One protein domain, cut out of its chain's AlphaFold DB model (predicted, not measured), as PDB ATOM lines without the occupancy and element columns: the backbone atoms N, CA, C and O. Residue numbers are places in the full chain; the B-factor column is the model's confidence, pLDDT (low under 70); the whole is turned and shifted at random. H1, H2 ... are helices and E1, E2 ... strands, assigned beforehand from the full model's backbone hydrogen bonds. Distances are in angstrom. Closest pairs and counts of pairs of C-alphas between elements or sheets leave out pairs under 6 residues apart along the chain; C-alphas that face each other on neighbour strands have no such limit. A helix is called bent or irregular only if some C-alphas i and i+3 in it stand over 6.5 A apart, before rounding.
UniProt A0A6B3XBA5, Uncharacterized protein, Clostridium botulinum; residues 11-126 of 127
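This is residues 11 to 126 of the 127 residues of an uncharacterized protein of Clostridium botulinum (UniProt A0A6B3XBA5). A body of short helices, with H5 in its middle between H3, H4 and H6, has a long arm of two antiparallel strands, E1 and E4, reaching away from it. The small hairpin of E2 and E3 makes the far end of this arm, while H1 packs on the end of H4 and H2 is near H3. The printed part has 116 residues, with six named helices and four named strands in the order H1 E1 E2 E3 E4 H2 H3 H4 H5 H6; each two-stranded sheet is antiparallel, and the class is mixed. The whole is loose, with a radius of gyration of the C-alphas of 18.6 A, and the arm makes the longest of its spans of 59 by 29 by 27 A.

H1, residues 16 to 20, touches residues 88 to 92 alone of H4, residues 81 to 92; the closest C-alphas are those of Ile 17 and Glu 92, 6.0 A apart. E1, residues 24 to 29, and E4, residues 55 to 60, are antiparallel at 153 degrees, with N 28 and O 56 2.9 A apart, within hydrogen-bond range. E2, residues 38 to 40, and E3, residues 43 to 45, form a hairpin, with N 45 and O 38 within range at 3.1 A. H2, residues 66 to 70, is close to but not clearly touching H3, residues 72 to 78; the closest C-alphas, of Tyr 68 and Phe 75, are 7.1 A apart. The hub is H5, residues 97 to 106. It touches H3, the same way at a shallow tilt of 24 degrees, closest at the C-alphas of Ser 77 and Val 105, 7.3 A. It touches H4, opposite ways at a steep tilt of 49 degrees, closest at the C-alphas of Trp 86 and Ala 104, 4.7 A. H5 and H6, residues 115 to 124, form a helical hairpin at a steep tilt of 42 degrees; they touch, closest at the C-alphas of Gln 99 and Leu 122, 6.5 A. Every O i to N i+4 pair is within hydrogen-bond range in H1, H2, H4, H5 and H6; H3 has 0 of 3, but 3 of 4 O i to N i+3 pairs.

H1 begins at C-alpha 16, (181.131, 297.791, 216.667). E1 is 16.7 A long, E4 16.1 A, H4 17.0 A, and H5 and H6 14.3 A each. H3 is irregular: C-alphas 74 and 77 are 7.5 A apart. H6 ends at C-alpha 124, (170.732, 295.444, 192.939).

The two C-alphas farthest apart, of Gly 42 and Glu 124, are 58.9 A apart. The printed part has no cut and no long link. Mean pLDDT of the printed part is 79.9; residues 32 to 52 and 125 to 126 are under 70.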
ATOM      1  N   GLU A  11     180.685 309.963 215.857       73.62
ATOM      2  CA  GLU A  11     179.630 308.996 215.538       73.62
ATOM      3  C   GLU A  11     180.188 307.584 215.319       73.62
ATOM      4  O   GLU A  11     179.587 306.619 215.791       73.62
ATOM      5  N   ILE A  12     181.343 307.444 214.651       74.88
ATOM      6  CA  ILE A  12     181.901 306.119 214.350       74.88
ATOM      7  C   ILE A  12     182.770 305.539 215.468       74.88
ATOM      8  O   ILE A  12     182.903 304.324 215.578       74.88
ATOM      9  N   LYS A  13     183.345 306.374 216.336       78.06
ATOM     10  CA  LYS A  13     184.253 305.939 217.411       78.06
ATOM     11  C   LYS A  13     183.623 304.922 218.372       78.06
ATOM     12  O   LYS A  13     184.320 304.087 218.947       78.06
ATOM     13  N   ASN A  14     182.301 304.968 218.528       79.06
ATOM     14  CA  ASN A  14     181.556 304.089 219.429       79.06
ATOM     15  C   ASN A  14     180.970 302.850 218.742       79.06
ATOM     16  O   ASN A  14     180.271 302.066 219.386       79.06
ATOM     17  N   THR A  15     181.225 302.650 217.450       79.88
ATOM     18  CA  THR A  15     180.569 301.585 216.701       79.88
ATOM     19  C   THR A  15     181.309 300.251 216.787       79.88
ATOM     20  O   THR A  15     182.507 300.173 217.091       79.88
ATOM     21  N   LYS A  16     180.585 299.151 216.537       83.88
ATOM     22  CA  LYS A  16     181.131 297.791 216.667       83.88
ATOM     23  C   LYS A  16     182.284 297.560 215.696       83.88
ATOM     24  O   LYS A  16     183.233 296.864 216.050       83.88
ATOM     25  N   ILE A  17     182.237 298.133 214.490       80.94
ATOM     26  CA  ILE A  17     183.324 297.977 213.518       80.94
ATOM     27  C   ILE A  17     184.578 298.726 213.939       80.94
ATOM     28  O   ILE A  17     185.674 298.212 213.738       80.94
ATOM     29  N   TYR A  18     184.423 299.900 214.553       79.38
ATOM     30  CA  TYR A  18     185.541 300.685 215.055       79.38
ATOM     31  C   TYR A  18     186.214 299.963 216.222       79.38
ATOM     32  O   TYR A  18     187.437 299.902 216.305       79.38
ATOM     33  N   GLN A  19     185.428 299.315 217.084       81.12
ATOM     34  CA  GLN A  19     185.962 298.455 218.142       81.12
ATOM     35  C   GLN A  19     186.601 297.169 217.597       81.12
ATOM     36  O   GLN A  19     187.616 296.723 218.133       81.12
ATOM     37  N   LYS A  20     186.037 296.578 216.534       85.06
ATOM     38  CA  LYS A  20     186.564 295.370 215.875       85.06
ATOM     39  C   LYS A  20     187.889 295.639 215.163       85.06
ATOM     40  O   LYS A  20     188.817 294.844 215.271       85.06
ATOM     41  N   TYR A  21     187.980 296.755 214.450       84.94
ATOM     42  CA  TYR A  21     189.171 297.203 213.739       84.94
ATOM     43  C   TYR A  21     189.666 298.510 214.350       84.94
ATOM     44  O   TYR A  21     189.622 299.559 213.711       84.94
ATOM     45  N   LYS A  22     190.138 298.435 215.603       84.81
ATOM     46  CA  LYS A  22     190.660 299.607 216.322       84.81
ATOM     47  C   LYS A  22     191.690 300.346 215.463       84.81
ATOM     48  O   LYS A  22     192.571 299.675 214.917       84.81
ATOM     49  N   PRO A  23     191.643 301.682 215.361       86.81
ATOM     50  CA  PRO A  23     192.668 302.427 214.648       86.81
ATOM     51  C   PRO A  23     194.061 302.123 215.186       86.81
ATOM     52  O   PRO A  23     194.249 301.854 216.373       86.81
ATOM     53  N   THR A  24     195.045 302.172 214.299       87.62
ATOM     54  CA  THR A  24     196.452 302.129 214.700       87.62
ATOM     55  C   THR A  24     196.973 303.547 214.821       87.62
ATOM     56  O   THR A  24     196.668 304.384 213.969       87.62
ATOM     57  N   TYR A  25     197.809 303.787 215.819       86.38
ATOM     58  CA  TYR A  25     198.486 305.061 216.015       86.38
ATOM     59  C   TYR A  25     199.959 304.890 215.682       86.38
ATOM     60  O   TYR A  25     200.539 303.836 215.948       86.38
ATOM     61  N   TYR A  26     200.551 305.904 215.071       82.69
ATOM     62  CA  TYR A  26     201.987 305.948 214.852       82.69
ATOM     63  C   TYR A  26     202.485 307.363 215.071       82.69
ATOM     64  O   TYR A  26     201.777 308.334 214.816       82.69
ATOM     65  N   GLU A  27     203.710 307.467 215.550       87.62
ATOM     66  CA  GLU A  27     204.343 308.744 215.817       87.62
ATOM     67  C   GLU A  27     205.345 309.050 214.713       87.62
ATOM     68  O   GLU A  27     206.041 308.162 214.214       87.62
ATOM     69  N   ILE A  28     205.387 310.311 214.301       79.06
ATOM     70  CA  ILE A  28     206.476 310.844 213.493       79.06
ATOM     71  C   ILE A  28     207.089 311.971 214.303       79.06
ATOM     72  O   ILE A  28     206.410 312.946 214.630       79.06
ATOM     73  N   ASP A  29     208.372 311.828 214.614       81.88
ATOM     74  CA  ASP A  29     209.166 312.935 215.114       81.88
ATOM     75  C   ASP A  29     209.581 313.823 213.942       81.88
ATOM     76  O   ASP A  29     210.333 313.422 213.049       81.88
ATOM     77  N   TRP A  30     209.040 315.034 213.929       74.75
ATOM     78  CA  TRP A  30     209.342 316.051 212.933       74.75
ATOM     79  C   TRP A  30     210.570 316.895 213.291       74.75
ATOM     80  O   TRP A  30     210.974 317.753 212.496       74.75
ATOM     81  N   GLY A  31     211.161 316.651 214.463       71.19
ATOM     82  CA  GLY A  31     212.240 317.427 215.050       71.19
ATOM     83  C   GLY A  31     211.798 318.824 215.496       71.19
ATOM     84  O   GLY A  31     210.726 319.326 215.152       71.19
ATOM     85  N   ASP A  32     212.670 319.492 216.248       69.62
ATOM     86  CA  ASP A  32     212.385 320.824 216.807       69.62
ATOM     87  C   ASP A  32     212.854 321.980 215.910       69.62
ATOM     88  O   ASP A  32     212.599 323.161 216.177       69.62
ATOM     89  N   THR A  33     213.557 321.666 214.819       63.28
ATOM     90  CA  THR A  33     214.158 322.692 213.964       63.28
ATOM     91  C   THR A  33     213.149 323.268 212.971       63.28
ATOM     92  O   THR A  33     212.346 322.563 212.369       63.28
ATOM     93  N   ARG A  34     213.213 324.588 212.749       55.38
ATOM     94  CA  ARG A  34     212.301 325.356 211.872       55.38
ATOM     95  C   ARG A  34     212.384 324.992 210.376       55.38
ATOM     96  O   ARG A  34     211.788 325.684 209.562       55.38
ATOM     97  N   ALA A  35     213.147 323.971 209.994       55.00
ATOM     98  CA  ALA A  35     213.670 323.778 208.646       55.00
ATOM     99  C   ALA A  35     213.086 322.538 207.946       55.00
ATOM    100  O   ALA A  35     213.821 321.682 207.456       55.00
ATOM    101  N   GLN A  36     211.759 322.455 207.864       59.56
ATOM    102  CA  GLN A  36     211.083 321.544 206.936       59.56
ATOM    103  C   GLN A  36     211.044 322.186 205.549       59.56
ATOM    104  O   GLN A  36     210.062 322.807 205.158       59.56
ATOM    105  N   GLY A  37     212.157 322.102 204.827       55.34
ATOM    106  CA  GLY A  37     212.242 322.494 203.423       55.34
ATOM    107  C   GLY A  37     213.038 321.457 202.642       55.34
ATOM    108  O   GLY A  37     213.910 320.777 203.194       55.34
ATOM    109  N   LYS A  38     212.734 321.315 201.349       47.22
ATOM    110  CA  LYS A  38     213.470 320.431 200.436       47.22
ATOM    111  C   LYS A  38     214.947 320.841 200.446       47.22
ATOM    112  O   LYS A  38     215.267 322.001 200.186       47.22
ATOM    113  N   ARG A  39     215.847 319.898 200.747       52.56
ATOM    114  CA  ARG A  39     217.297 320.134 200.708       52.56
ATOM    115  C   ARG A  39     217.825 319.848 199.306       52.56
ATOM    116  O   ARG A  39     217.672 318.736 198.811       52.56
ATOM    117  N   VAL A  40     218.451 320.840 198.678       51.34
ATOM    118  CA  VAL A  40     219.212 320.678 197.428       51.34
ATOM    119  C   VAL A  40     220.574 321.327 197.651       51.34
ATOM    120  O   VAL A  40     220.639 322.492 198.029       51.34
ATOM    121  N   GLY A  41     221.658 320.561 197.506       60.34
ATOM    122  CA  GLY A  41     223.024 321.070 197.707       60.34
ATOM    123  C   GLY A  41     223.348 321.535 199.136       60.34
ATOM    124  O   GLY A  41     224.179 322.413 199.314       60.34
ATOM    125  N   GLY A  42     222.674 321.000 200.163       59.59
ATOM    126  CA  GLY A  42     222.906 321.370 201.570       59.59
ATOM    127  C   GLY A  42     222.119 322.592 202.069       59.59
ATOM    128  O   GLY A  42     222.001 322.771 203.281       59.59
ATOM    129  N   MET A  43     221.495 323.371 201.177       53.06
ATOM    130  CA  MET A  43     220.593 324.473 201.535       53.06
ATOM    131  C   MET A  43     219.137 324.005 201.672       53.06
ATOM    132  O   MET A  43     218.643 323.215 200.866       53.06
ATOM    133  N   VAL A  44     218.439 324.511 202.696       55.66
ATOM    134  CA  VAL A  44     216.997 324.304 202.908       55.66
ATOM    135  C   VAL A  44     216.239 325.380 202.130       55.66
ATOM    136  O   VAL A  44     216.218 326.538 202.541       55.66
ATOM    137  N   LEU A  45     215.611 325.014 201.012       52.66
ATOM    138  CA  LEU A  45     214.735 325.918 200.262       52.66
ATOM    139  C   LEU A  45     213.315 325.848 200.846       52.66
ATOM    140  O   LEU A  45     212.681 324.794 200.809       52.66
ATOM    141  N   GLY A  46     212.824 326.972 201.379       55.41
ATOM    142  CA  GLY A  46     211.422 327.132 201.785       55.41
ATOM    143  C   GLY A  46     211.057 326.491 203.124       55.41
ATOM    144  O   GLY A  46     210.127 325.696 203.190       55.41
ATOM    145  N   ALA A  47     211.772 326.844 204.194       55.34
ATOM    146  CA  ALA A  47     211.381 326.483 205.555       55.34
ATOM    147  C   ALA A  47     209.978 327.042 205.881       55.34
ATOM    148  O   ALA A  47     209.819 328.247 206.083       55.34
ATOM    149  N   MET A  48     208.954 326.181 205.931       58.91
ATOM    150  CA  MET A  48     207.620 326.587 206.385       58.91
ATOM    151  C   MET A  48     207.639 326.738 207.909       58.91
ATOM    152  O   MET A  48     207.709 325.755 208.643       58.91
ATOM    153  N   SER A  49     207.564 327.978 208.400       61.25
ATOM    154  CA  SER A  49     207.578 328.285 209.841       61.25
ATOM    155  C   SER A  49     206.418 327.647 210.622       61.25
ATOM    156  O   SER A  49     206.537 327.474 211.839       61.25
ATOM    157  N   SER A  50     205.338 327.280 209.922       65.75
ATOM    158  CA  SER A  50     204.106 326.664 210.427       65.75
ATOM    159  C   SER A  50     204.030 325.140 210.266       65.75
ATOM    160  O   SER A  50     202.985 324.560 210.559       65.75
ATOM    161  N   GLY A  51     205.093 324.479 209.793       66.06
ATOM    162  CA  GLY A  51     205.132 323.015 209.716       66.06
ATOM    163  C   GLY A  51     205.037 322.346 211.102       66.06
ATOM    164  O   GLY A  51     205.407 322.974 212.101       66.06
ATOM    165  N   PRO A  52     204.537 321.096 211.188       67.75
ATOM    166  CA  PRO A  52     204.469 320.338 212.442       67.75
ATOM    167  C   PRO A  52     205.855 320.215 213.092       67.75
ATOM    168  O   PRO A  52     206.840 320.018 212.390       67.75
ATOM    169  N   LYS A  53     205.946 320.333 214.422       74.44
ATOM    170  CA  LYS A  53     207.206 320.235 215.187       74.44
ATOM    171  C   LYS A  53     207.107 319.183 216.280       74.44
ATOM    172  O   LYS A  53     206.007 318.924 216.778       74.44
ATOM    173  N   GLY A  54     208.262 318.647 216.657       79.44
ATOM    174  CA  GLY A  54     208.387 317.604 217.667       79.44
ATOM    175  C   GLY A  54     207.660 316.318 217.274       79.44
ATOM    176  O   GLY A  54     207.332 316.088 216.105       79.44
ATOM    177  N   VAL A  55     207.377 315.489 218.275       82.00
ATOM    178  CA  VAL A  55     206.657 314.227 218.093       82.00
ATOM    179  C   VAL A  55     205.177 314.501 217.844       82.00
ATOM    180  O   VAL A  55     204.491 315.103 218.668       82.00
ATOM    181  N   GLN A  56     204.682 314.052 216.692       80.25
ATOM    182  CA  GLN A  56     203.271 314.125 216.325       80.25
ATOM    183  C   GLN A  56     202.695 312.718 216.204       80.25
ATOM    184  O   GLN A  56     203.228 311.878 215.475       80.25
ATOM    185  N   THR A  57     201.579 312.474 216.887       82.75
ATOM    186  CA  THR A  57     200.840 311.212 216.802       82.75
ATOM    187  C   THR A  57     199.795 311.294 215.696       82.75
ATOM    188  O   THR A  57     198.931 312.169 215.685       82.75
ATOM    189  N   TYR A  58     199.839 310.339 214.776       81.81
ATOM    190  CA  TYR A  58     198.904 310.204 213.668       81.81
ATOM    191  C   TYR A  58     197.982 309.014 213.884       81.81
ATOM    192  O   TYR A  58     198.390 307.962 214.381       81.81
ATOM    193  N   THR A  59     196.733 309.173 213.455       85.88
ATOM    194  CA  THR A  59     195.727 308.111 213.500       85.88
ATOM    195  C   THR A  59     195.568 307.495 212.116       85.88
ATOM    196  O   THR A  59     195.319 308.195 211.140       85.88
ATOM    197  N   ASN A  60     195.666 306.171 212.030       87.00
ATOM    198  CA  ASN A  60     195.298 305.408 210.843       87.00
ATOM    199  C   ASN A  60     194.064 304.554 211.150       87.00
ATOM    200  O   ASN A  60     194.159 303.479 211.749       87.00
ATOM    201  N   LEU A  61     192.907 305.043 210.699       87.75
ATOM    202  CA  LEU A  61     191.597 304.419 210.902       87.75
ATOM    203  C   LEU A  61     191.479 303.034 210.262       87.75
ATOM    204  O   LEU A  61     190.690 302.209 210.712       87.75
ATOM    205  N   LEU A  62     192.259 302.768 209.215       89.38
ATOM    206  CA  LEU A  62     192.171 301.537 208.435       89.38
ATOM    207  C   LEU A  62     193.243 300.508 208.818       89.38
ATOM    208  O   LEU A  62     193.213 299.381 208.329       89.38
ATOM    209  N   GLY A  63     194.190 300.866 209.691       84.12
ATOM    210  CA  GLY A  63     195.423 300.103 209.913       84.12
ATOM    211  C   GLY A  63     195.234 298.662 210.397       84.12
ATOM    212  O   GLY A  63     196.074 297.806 210.116       84.12
ATOM    213  N   ASN A  64     194.118 298.367 211.072       88.50
ATOM    214  CA  ASN A  64     193.784 297.021 211.547       88.50
ATOM    215  C   ASN A  64     192.766 296.264 210.693       88.50
ATOM    216  O   ASN A  64     192.424 295.130 211.028       88.50
ATOM    217  N   ILE A  65     192.332 296.830 209.568       89.75
ATOM    218  CA  ILE A  65     191.485 296.120 208.612       89.75
ATOM    219  C   ILE A  65     192.340 295.067 207.883       89.75
ATOM    220  O   ILE A  65     193.403 295.414 207.358       89.75
ATOM    221  N   PRO A  66     191.910 293.793 207.811       89.00
ATOM    222  CA  PRO A  66     192.675 292.731 207.159       89.00
ATOM    223  C   PRO A  66     193.063 293.066 205.716       89.00
ATOM    224  O   PRO A  66     194.229 292.947 205.344       89.00
ATOM    225  N   GLU A  67     192.111 293.571 204.928       90.50
ATOM    226  CA  GLU A  67     192.323 293.943 203.529       90.50
ATOM    227  C   GLU A  67     193.333 295.092 203.386       90.50
ATOM    228  O   GLU A  67     194.069 295.153 202.403       90.50
ATOM    229  N   TYR A  68     193.424 295.984 204.379       88.75
ATOM    230  CA  TYR A  68     194.413 297.063 204.376       88.75
ATOM    231  C   TYR A  68     195.829 296.526 204.596       88.75
ATOM    232  O   TYR A  68     196.783 297.048 204.026       88.75
ATOM    233  N   LYS A  69     195.994 295.456 205.381       85.69
ATOM    234  CA  LYS A  69     197.307 294.827 205.600       85.69
ATOM    235  C   LYS A  69     197.793 294.073 204.363       85.69
ATOM    236  O   LYS A  69     198.981 294.132 204.060       85.69
ATOM    237  N   THR A  70     196.890 293.409 203.643       88.88
ATOM    238  CA  THR A  70     197.233 292.592 202.467       88.88
ATOM    239  C   THR A  70     197.308 293.399 201.171       88.88
ATOM    240  O   THR A  70     198.158 293.117 200.331       88.88
ATOM    241  N   ASN A  71     196.468 294.424 200.998       88.69
ATOM    242  CA  ASN A  71     196.431 295.235 199.785       88.69
ATOM    243  C   ASN A  71     196.127 296.713 200.075       88.69
ATOM    244  O   ASN A  71     195.060 297.230 199.756       88.69
ATOM    245  N   LYS A  72     197.116 297.449 200.593       86.56
ATOM    246  CA  LYS A  72     196.994 298.904 200.822       86.56
ATOM    247  C   LYS A  72     196.576 299.693 199.575       86.56
ATOM    248  O   LYS A  72     195.932 300.731 199.699       86.56
ATOM    249  N   LYS A  73     196.939 299.227 198.372       88.81
ATOM    250  CA  LYS A  73     196.664 299.947 197.117       88.81
ATOM    251  C   LYS A  73     195.170 300.014 196.791       88.81
ATOM    252  O   LYS A  73     194.757 300.993 196.176       88.81
ATOM    253  N   SER A  74     194.353 299.050 197.229       87.62
ATOM    254  CA  SER A  74     192.900 299.102 196.992       87.62
ATOM    255  C   SER A  74     192.213 300.251 197.739       87.62
ATOM    256  O   SER A  74     191.148 300.705 197.332       87.62
ATOM    257  N   PHE A  75     192.854 300.790 198.779       91.00
ATOM    258  CA  PHE A  75     192.345 301.893 199.594       91.00
ATOM    259  C   PHE A  75     192.765 303.276 199.080       91.00
ATOM    260  O   PHE A  75     192.512 304.281 199.742       91.00
ATOM    261  N   ILE A  76     193.392 303.371 197.902       88.75
ATOM    262  CA  ILE A  76     193.886 304.645 197.352       88.75
ATOM    263  C   ILE A  76     192.778 305.689 197.140       88.75
ATOM    264  O   ILE A  76     193.054 306.887 197.156       88.75
ATOM    265  N   SER A  77     191.528 305.254 196.971       85.62
ATOM    266  CA  SER A  77     190.354 306.130 196.873       85.62
ATOM    267  C   SER A  77     189.935 306.747 198.216       85.62
ATOM    268  O   SER A  77     189.187 307.726 198.220       85.62
ATOM    269  N   LEU A  78     190.443 306.227 199.340       89.81
ATOM    270  CA  LEU A  78     190.128 306.648 200.711       89.81
ATOM    271  C   LEU A  78     191.251 307.484 201.351       89.81
ATOM    272  O   LEU A  78     191.495 307.398 202.555       89.81
ATOM    273  N   ARG A  79     191.974 308.279 200.553       84.94
ATOM    274  CA  ARG A  79     193.024 309.179 201.070       84.94
ATOM    275  C   ARG A  79     192.487 310.154 202.110       84.94
ATOM    276  O   ARG A  79     193.171 310.428 203.089       84.94
ATOM    277  N   ASP A  80     191.269 310.638 201.900       86.00
ATOM    278  CA  ASP A  80     190.625 311.550 202.828       86.00
ATOM    279  C   ASP A  80     189.968 310.796 203.986       86.00
ATOM    280  O   ASP A  80     189.222 309.834 203.783       86.00
ATOM    281  N   GLU A  81     190.201 311.278 205.204       83.50
ATOM    282  CA  GLU A  81     189.719 310.663 206.444       83.50
ATOM    283  C   GLU A  81     188.201 310.432 206.453       83.50
ATOM    284  O   GLU A  81     187.731 309.361 206.833       83.50
ATOM    285  N   HIS A  82     187.406 311.381 205.950       83.94
ATOM    286  CA  HIS A  82     185.948 311.232 205.919       83.94
ATOM    287  C   HIS A  82     185.491 310.072 205.023       83.94
ATOM    288  O   HIS A  82     184.505 309.411 205.340       83.94
ATOM    289  N   ARG A  83     186.227 309.750 203.952       88.12
ATOM    290  CA  ARG A  83     185.947 308.561 203.130       88.12
ATOM    291  C   ARG A  83     186.315 307.271 203.853       88.12
ATOM    292  O   ARG A  83     185.634 306.264 203.677       88.12
ATOM    293  N   GLN A  84     187.354 307.287 204.687       90.12
ATOM    294  CA  GLN A  84     187.693 306.145 205.544       90.12
ATOM    295  C   GLN A  84     186.563 305.866 206.539       90.12
ATOM    296  O   GLN A  84     186.174 304.713 206.722       90.12
ATOM    297  N   ILE A  85     185.979 306.921 207.113       88.31
ATOM    298  CA  ILE A  85     184.823 306.811 208.007       88.31
ATOM    299  C   ILE A  85     183.614 306.223 207.263       88.31
ATOM    300  O   ILE A  85     183.000 305.273 207.749       88.31
ATOM    301  N   TRP A  86     183.306 306.696 206.050       89.38
ATOM    302  CA  TRP A  86     182.219 306.113 205.252       89.38
ATOM    303  C   TRP A  86     182.458 304.651 204.871       89.38
ATOM    304  O   TRP A  86     181.518 303.859 204.873       89.38
ATOM    305  N   TYR A  87     183.703 304.272 204.586       92.06
ATOM    306  CA  TYR A  87     184.061 302.877 204.346       92.06
ATOM    307  C   TYR A  87     183.791 302.014 205.582       92.06
ATOM    308  O   TYR A  87     183.175 300.956 205.474       92.06
ATOM    309  N   LEU A  88     184.219 302.465 206.763       90.25
ATOM    310  CA  LEU A  88     183.961 301.757 208.016       90.25
ATOM    311  C   LEU A  88     182.451 301.621 208.265       90.25
ATOM    312  O   LEU A  88     181.992 300.518 208.551       90.25
ATOM    313  N   LYS A  89     181.672 302.688 208.041       88.44
ATOM    314  CA  LYS A  89     180.202 302.663 208.129       88.44
ATOM    315  C   LYS A  89     179.589 301.621 207.186       88.44
ATOM    316  O   LYS A  89     178.749 300.826 207.594       88.44
ATOM    317  N   ALA A  90     180.063 301.558 205.942       90.31
ATOM    318  CA  ALA A  90     179.624 300.561 204.968       90.31
ATOM    319  C   ALA A  90     179.896 299.121 205.433       90.31
ATOM    320  O   ALA A  90     179.062 298.237 205.248       90.31
ATOM    321  N   ARG A  91     181.040 298.880 206.087       90.12
ATOM    322  CA  ARG A  91     181.349 297.572 206.683       90.12
ATOM    323  C   ARG A  91     180.420 297.223 207.848       90.12
ATOM    324  O   ARG A  91     180.176 296.038 208.060       90.12
ATOM    325  N   GLU A  92     179.870 298.205 208.566       87.62
ATOM    326  CA  GLU A  92     178.836 297.962 209.592       87.62
ATOM    327  C   GLU A  92     177.521 297.498 208.993       87.62
ATOM    328  O   GLU A  92     176.842 296.659 209.578       87.62
ATOM    329  N   TYR A  93     177.195 297.993 207.800       87.12
ATOM    330  CA  TYR A  93     176.049 297.526 207.023       87.12
ATOM    331  C   TYR A  93     176.239 296.116 206.448       87.12
ATOM    332  O   TYR A  93     175.364 295.623 205.747       87.12
ATOM    333  N   GLY A  94     177.364 295.455 206.737       88.44
ATOM    334  CA  GLY A  94     177.663 294.110 206.250       88.44
ATOM    335  C   GLY A  94     178.176 294.077 204.812       88.44
ATOM    336  O   GLY A  94     178.359 292.993 204.262       88.44
ATOM    337  N   LEU A  95     178.453 295.238 204.208       91.25
ATOM    338  CA  LEU A  95     178.976 295.308 202.849       91.25
ATOM    339  C   LEU A  95     180.386 294.715 202.775       91.25
ATOM    340  O   LEU A  95     181.216 294.889 203.677       91.25
ATOM    341  N   ASN A  96     180.676 294.034 201.667       91.44
ATOM    342  CA  ASN A  96     182.010 293.497 201.410       91.44
ATOM    343  C   ASN A  96     183.009 294.621 201.065       91.44
ATOM    344  O   ASN A  96     182.642 295.787 200.913       91.44
ATOM    345  N   HIS A  97     184.297 294.291 200.932       91.25
ATOM    346  CA  HIS A  97     185.343 295.282 200.652       91.25
ATOM    347  C   HIS A  97     185.054 296.139 199.406       91.25
ATOM    348  O   HIS A  97     185.155 297.364 199.476       91.25
ATOM    349  N   LYS A  98     184.652 295.519 198.291       91.12
ATOM    350  CA  LYS A  98     184.377 296.210 197.021       91.12
ATOM    351  C   LYS A  98     183.170 297.141 197.150       91.12
ATOM    352  O   LYS A  98     183.260 298.312 196.788       91.12
ATOM    353  N   GLN A  99     182.075 296.649 197.722       92.94
ATOM    354  CA  GLN A  99     180.869 297.441 197.973       92.94
ATOM    355  C   GLN A  99     181.146 298.604 198.930       92.94
ATOM    356  O   GLN A  99     180.702 299.722 198.682       92.94
ATOM    357  N   ALA A 100     181.935 298.379 199.981       92.50
ATOM    358  CA  ALA A 100     182.300 299.415 200.940       92.50
ATOM    359  C   ALA A 100     183.169 300.522 200.323       92.50
ATOM    360  O   ALA A 100     182.985 301.695 200.648       92.50
ATOM    361  N   LEU A 101     184.076 300.186 199.395       92.44
ATOM    362  CA  LEU A 101     184.835 301.185 198.633       92.44
ATOM    363  C   LEU A 101     183.915 302.050 197.762       92.44
ATOM    364  O   LEU A 101     184.058 303.273 197.752       92.44
ATOM    365  N   ILE A 102     182.961 301.431 197.059       91.12
ATOM    366  CA  ILE A 102     181.987 302.152 196.226       91.12
ATOM    367  C   ILE A 102     181.115 303.056 197.101       91.12
ATOM    368  O   ILE A 102     180.960 304.239 196.800       91.12
ATOM    369  N   TYR A 103     180.607 302.525 198.216       92.00
ATOM    370  CA  TYR A 103     179.798 303.271 199.173       92.00
ATOM    371  C   TYR A 103     180.530 304.519 199.676       92.00
ATOM    372  O   TYR A 103     179.968 305.614 199.669       92.00
ATOM    373  N   ALA A 104     181.799 304.374 200.068       91.56
ATOM    374  CA  ALA A 104     182.601 305.472 200.591       91.56
ATOM    375  C   ALA A 104     182.793 306.613 199.585       91.56
ATOM    376  O   ALA A 104     182.711 307.783 199.953       91.56
ATOM    377  N   VAL A 105     183.016 306.280 198.310       88.88
ATOM    378  CA  VAL A 105     183.172 307.269 197.234       88.88
ATOM    379  C   VAL A 105     181.833 307.917 196.873       88.88
ATOM    380  O   VAL A 105     181.774 309.126 196.656       88.88
ATOM    381  N   ALA A 106     180.747 307.144 196.833       87.44
ATOM    382  CA  ALA A 106     179.413 307.663 196.542       87.44
ATOM    383  C   ALA A 106     178.902 308.612 197.644       87.44
ATOM    384  O   ALA A 106     178.247 309.612 197.345       87.44
ATOM    385  N   SER A 107     179.263 308.333 198.901       86.06
ATOM    386  CA  SER A 107     178.868 309.102 200.093       86.06
ATOM    387  C   SER A 107     179.693 310.374 200.316       86.06
ATOM    388  O   SER A 107     179.389 311.169 201.200       86.06
ATOM    389  N   ASP A 108     180.711 310.619 199.489       80.81
ATOM    390  CA  ASP A 108     181.623 311.769 199.561       80.81
ATOM    391  C   ASP A 108     180.952 313.135 199.286       80.81
ATOM    392  O   ASP A 108     181.612 314.156 199.116       80.81
ATOM    393  N   GLY A 109     179.623 313.174 199.165       70.88
ATOM    394  CA  GLY A 109     178.844 314.380 198.885       70.88
ATOM    395  C   GLY A 109     178.931 314.869 197.438       70.88
ATOM    396  O   GLY A 109     178.054 315.609 197.004       70.88
ATOM    397  N   LYS A 110     179.916 314.409 196.653       73.81
ATOM    398  CA  LYS A 110     180.072 314.765 195.231       73.81
ATOM    399  C   LYS A 110     178.865 314.366 194.376       73.81
ATOM    400  O   LYS A 110     178.549 315.052 193.410       73.81
ATOM    401  N   TYR A 111     178.200 313.268 194.728       70.44
ATOM    402  CA  TYR A 111     177.112 312.692 193.935       70.44
ATOM    403  C   TYR A 111     175.709 313.006 194.479       70.44
ATOM    404  O   TYR A 111     174.732 312.622 193.846       70.44
ATOM    405  N   ASN A 112     175.588 313.697 195.628       77.06
ATOM    406  CA  ASN A 112     174.306 313.998 196.296       77.06
ATOM    407  C   ASN A 112     173.342 312.791 196.384       77.06
ATOM    408  O   ASN A 112     172.126 312.928 196.251       77.06
ATOM    409  N   LEU A 113     173.883 311.590 196.598       80.81
ATOM    410  CA  LEU A 113     173.094 310.375 196.787       80.81
ATOM    411  C   LEU A 113     172.834 310.160 198.280       80.81
ATOM    412  O   LEU A 113     173.725 310.367 199.101       80.81
ATOM    413  N   SER A 114     171.617 309.739 198.631       85.38
ATOM    414  CA  SER A 114     171.288 309.319 199.996       85.38
ATOM    415  C   SER A 114     171.832 307.920 200.288       85.38
ATOM    416  O   SER A 114     171.884 307.081 199.385       85.38
ATOM    417  N   ASP A 115     172.129 307.638 201.562       84.31
ATOM    418  CA  ASP A 115     172.543 306.307 202.042       84.31
ATOM    419  C   ASP A 115     171.604 305.207 201.505       84.31
ATOM    420  O   ASP A 115     172.054 304.219 200.929       84.31
ATOM    421  N   SER A 116     170.284 305.420 201.582       86.06
ATOM    422  CA  SER A 116     169.271 304.476 201.085       86.06
ATOM    423  C   SER A 116     169.388 304.179 199.589       86.06
ATOM    424  O   SER A 116     169.229 303.033 199.167       86.06
ATOM    425  N   LYS A 117     169.686 305.196 198.774       87.06
ATOM    426  CA  LYS A 117     169.812 305.052 197.324       87.06
ATOM    427  C   LYS A 117     171.099 304.321 196.958       87.06
ATOM    428  O   LYS A 117     171.074 303.468 196.079       87.06
ATOM    429  N   ILE A 118     172.199 304.612 197.655       88.00
ATOM    430  CA  ILE A 118     173.482 303.928 197.451       88.00
ATOM    431  C   ILE A 118     173.351 302.447 197.825       88.00
ATOM    432  O   ILE A 118     173.737 301.587 197.039       88.00
ATOM    433  N   LEU A 119     172.763 302.138 198.985       87.88
ATOM    434  CA  LEU A 119     172.569 300.755 199.436       87.88
ATOM    435  C   LEU A 119     171.677 299.958 198.484       87.88
ATOM    436  O   LEU A 119     172.001 298.819 198.158       87.88
ATOM    437  N   LYS A 120     170.591 300.565 197.990       88.62
ATOM    438  CA  LYS A 120     169.723 299.936 196.990       88.62
ATOM    439  C   LYS A 120     170.504 299.569 195.724       88.62
ATOM    440  O   LYS A 120     170.477 298.413 195.320       88.62
ATOM    441  N   LEU A 121     171.280 300.505 195.173       86.50
ATOM    442  CA  LEU A 121     172.103 300.261 193.982       86.50
ATOM    443  C   LEU A 121     173.168 299.176 194.201       86.50
ATOM    444  O   LEU A 121     173.462 298.414 193.285       86.50
ATOM    445  N   LEU A 122     173.756 299.097 195.397       87.81
ATOM    446  CA  LEU A 122     174.765 298.085 195.727       87.81
ATOM    447  C   LEU A 122     174.176 296.683 195.904       87.81
ATOM    448  O   LEU A 122     174.862 295.709 195.607       87.81
ATOM    449  N   ASN A 123     172.932 296.591 196.370       80.19
ATOM    450  CA  ASN A 123     172.216 295.325 196.504       80.19
ATOM    451  C   ASN A 123     171.641 294.844 195.165       80.19
ATOM    452  O   ASN A 123     171.587 293.646 194.928       80.19
ATOM    453  N   GLU A 124     171.243 295.765 194.282       74.25
ATOM    454  CA  GLU A 124     170.732 295.444 192.939       74.25
ATOM    455  C   GLU A 124     171.831 295.005 191.958       74.25
ATOM    456  O   GLU A 124     171.532 294.326 190.985       74.25
ATOM    457  N   ASN A 125     173.092 295.376 192.209       63.81
ATOM    458  CA  ASN A 125     174.241 295.068 191.342       63.81
ATOM    459  C   ASN A 125     175.326 294.240 192.061       63.81
ATOM    460  O   ASN A 125     176.499 294.275 191.680       63.81
ATOM    461  N   GLY A 126     174.967 293.588 193.167       58.03
ATOM    462  CA  GLY A 126     175.889 292.857 194.033       58.03
ATOM    463  C   GLY A 126     176.120 291.419 193.579       58.03
ATOM    464  O   GLY A 126     175.702 290.515 194.293       58.03
TER     465      GLY A 126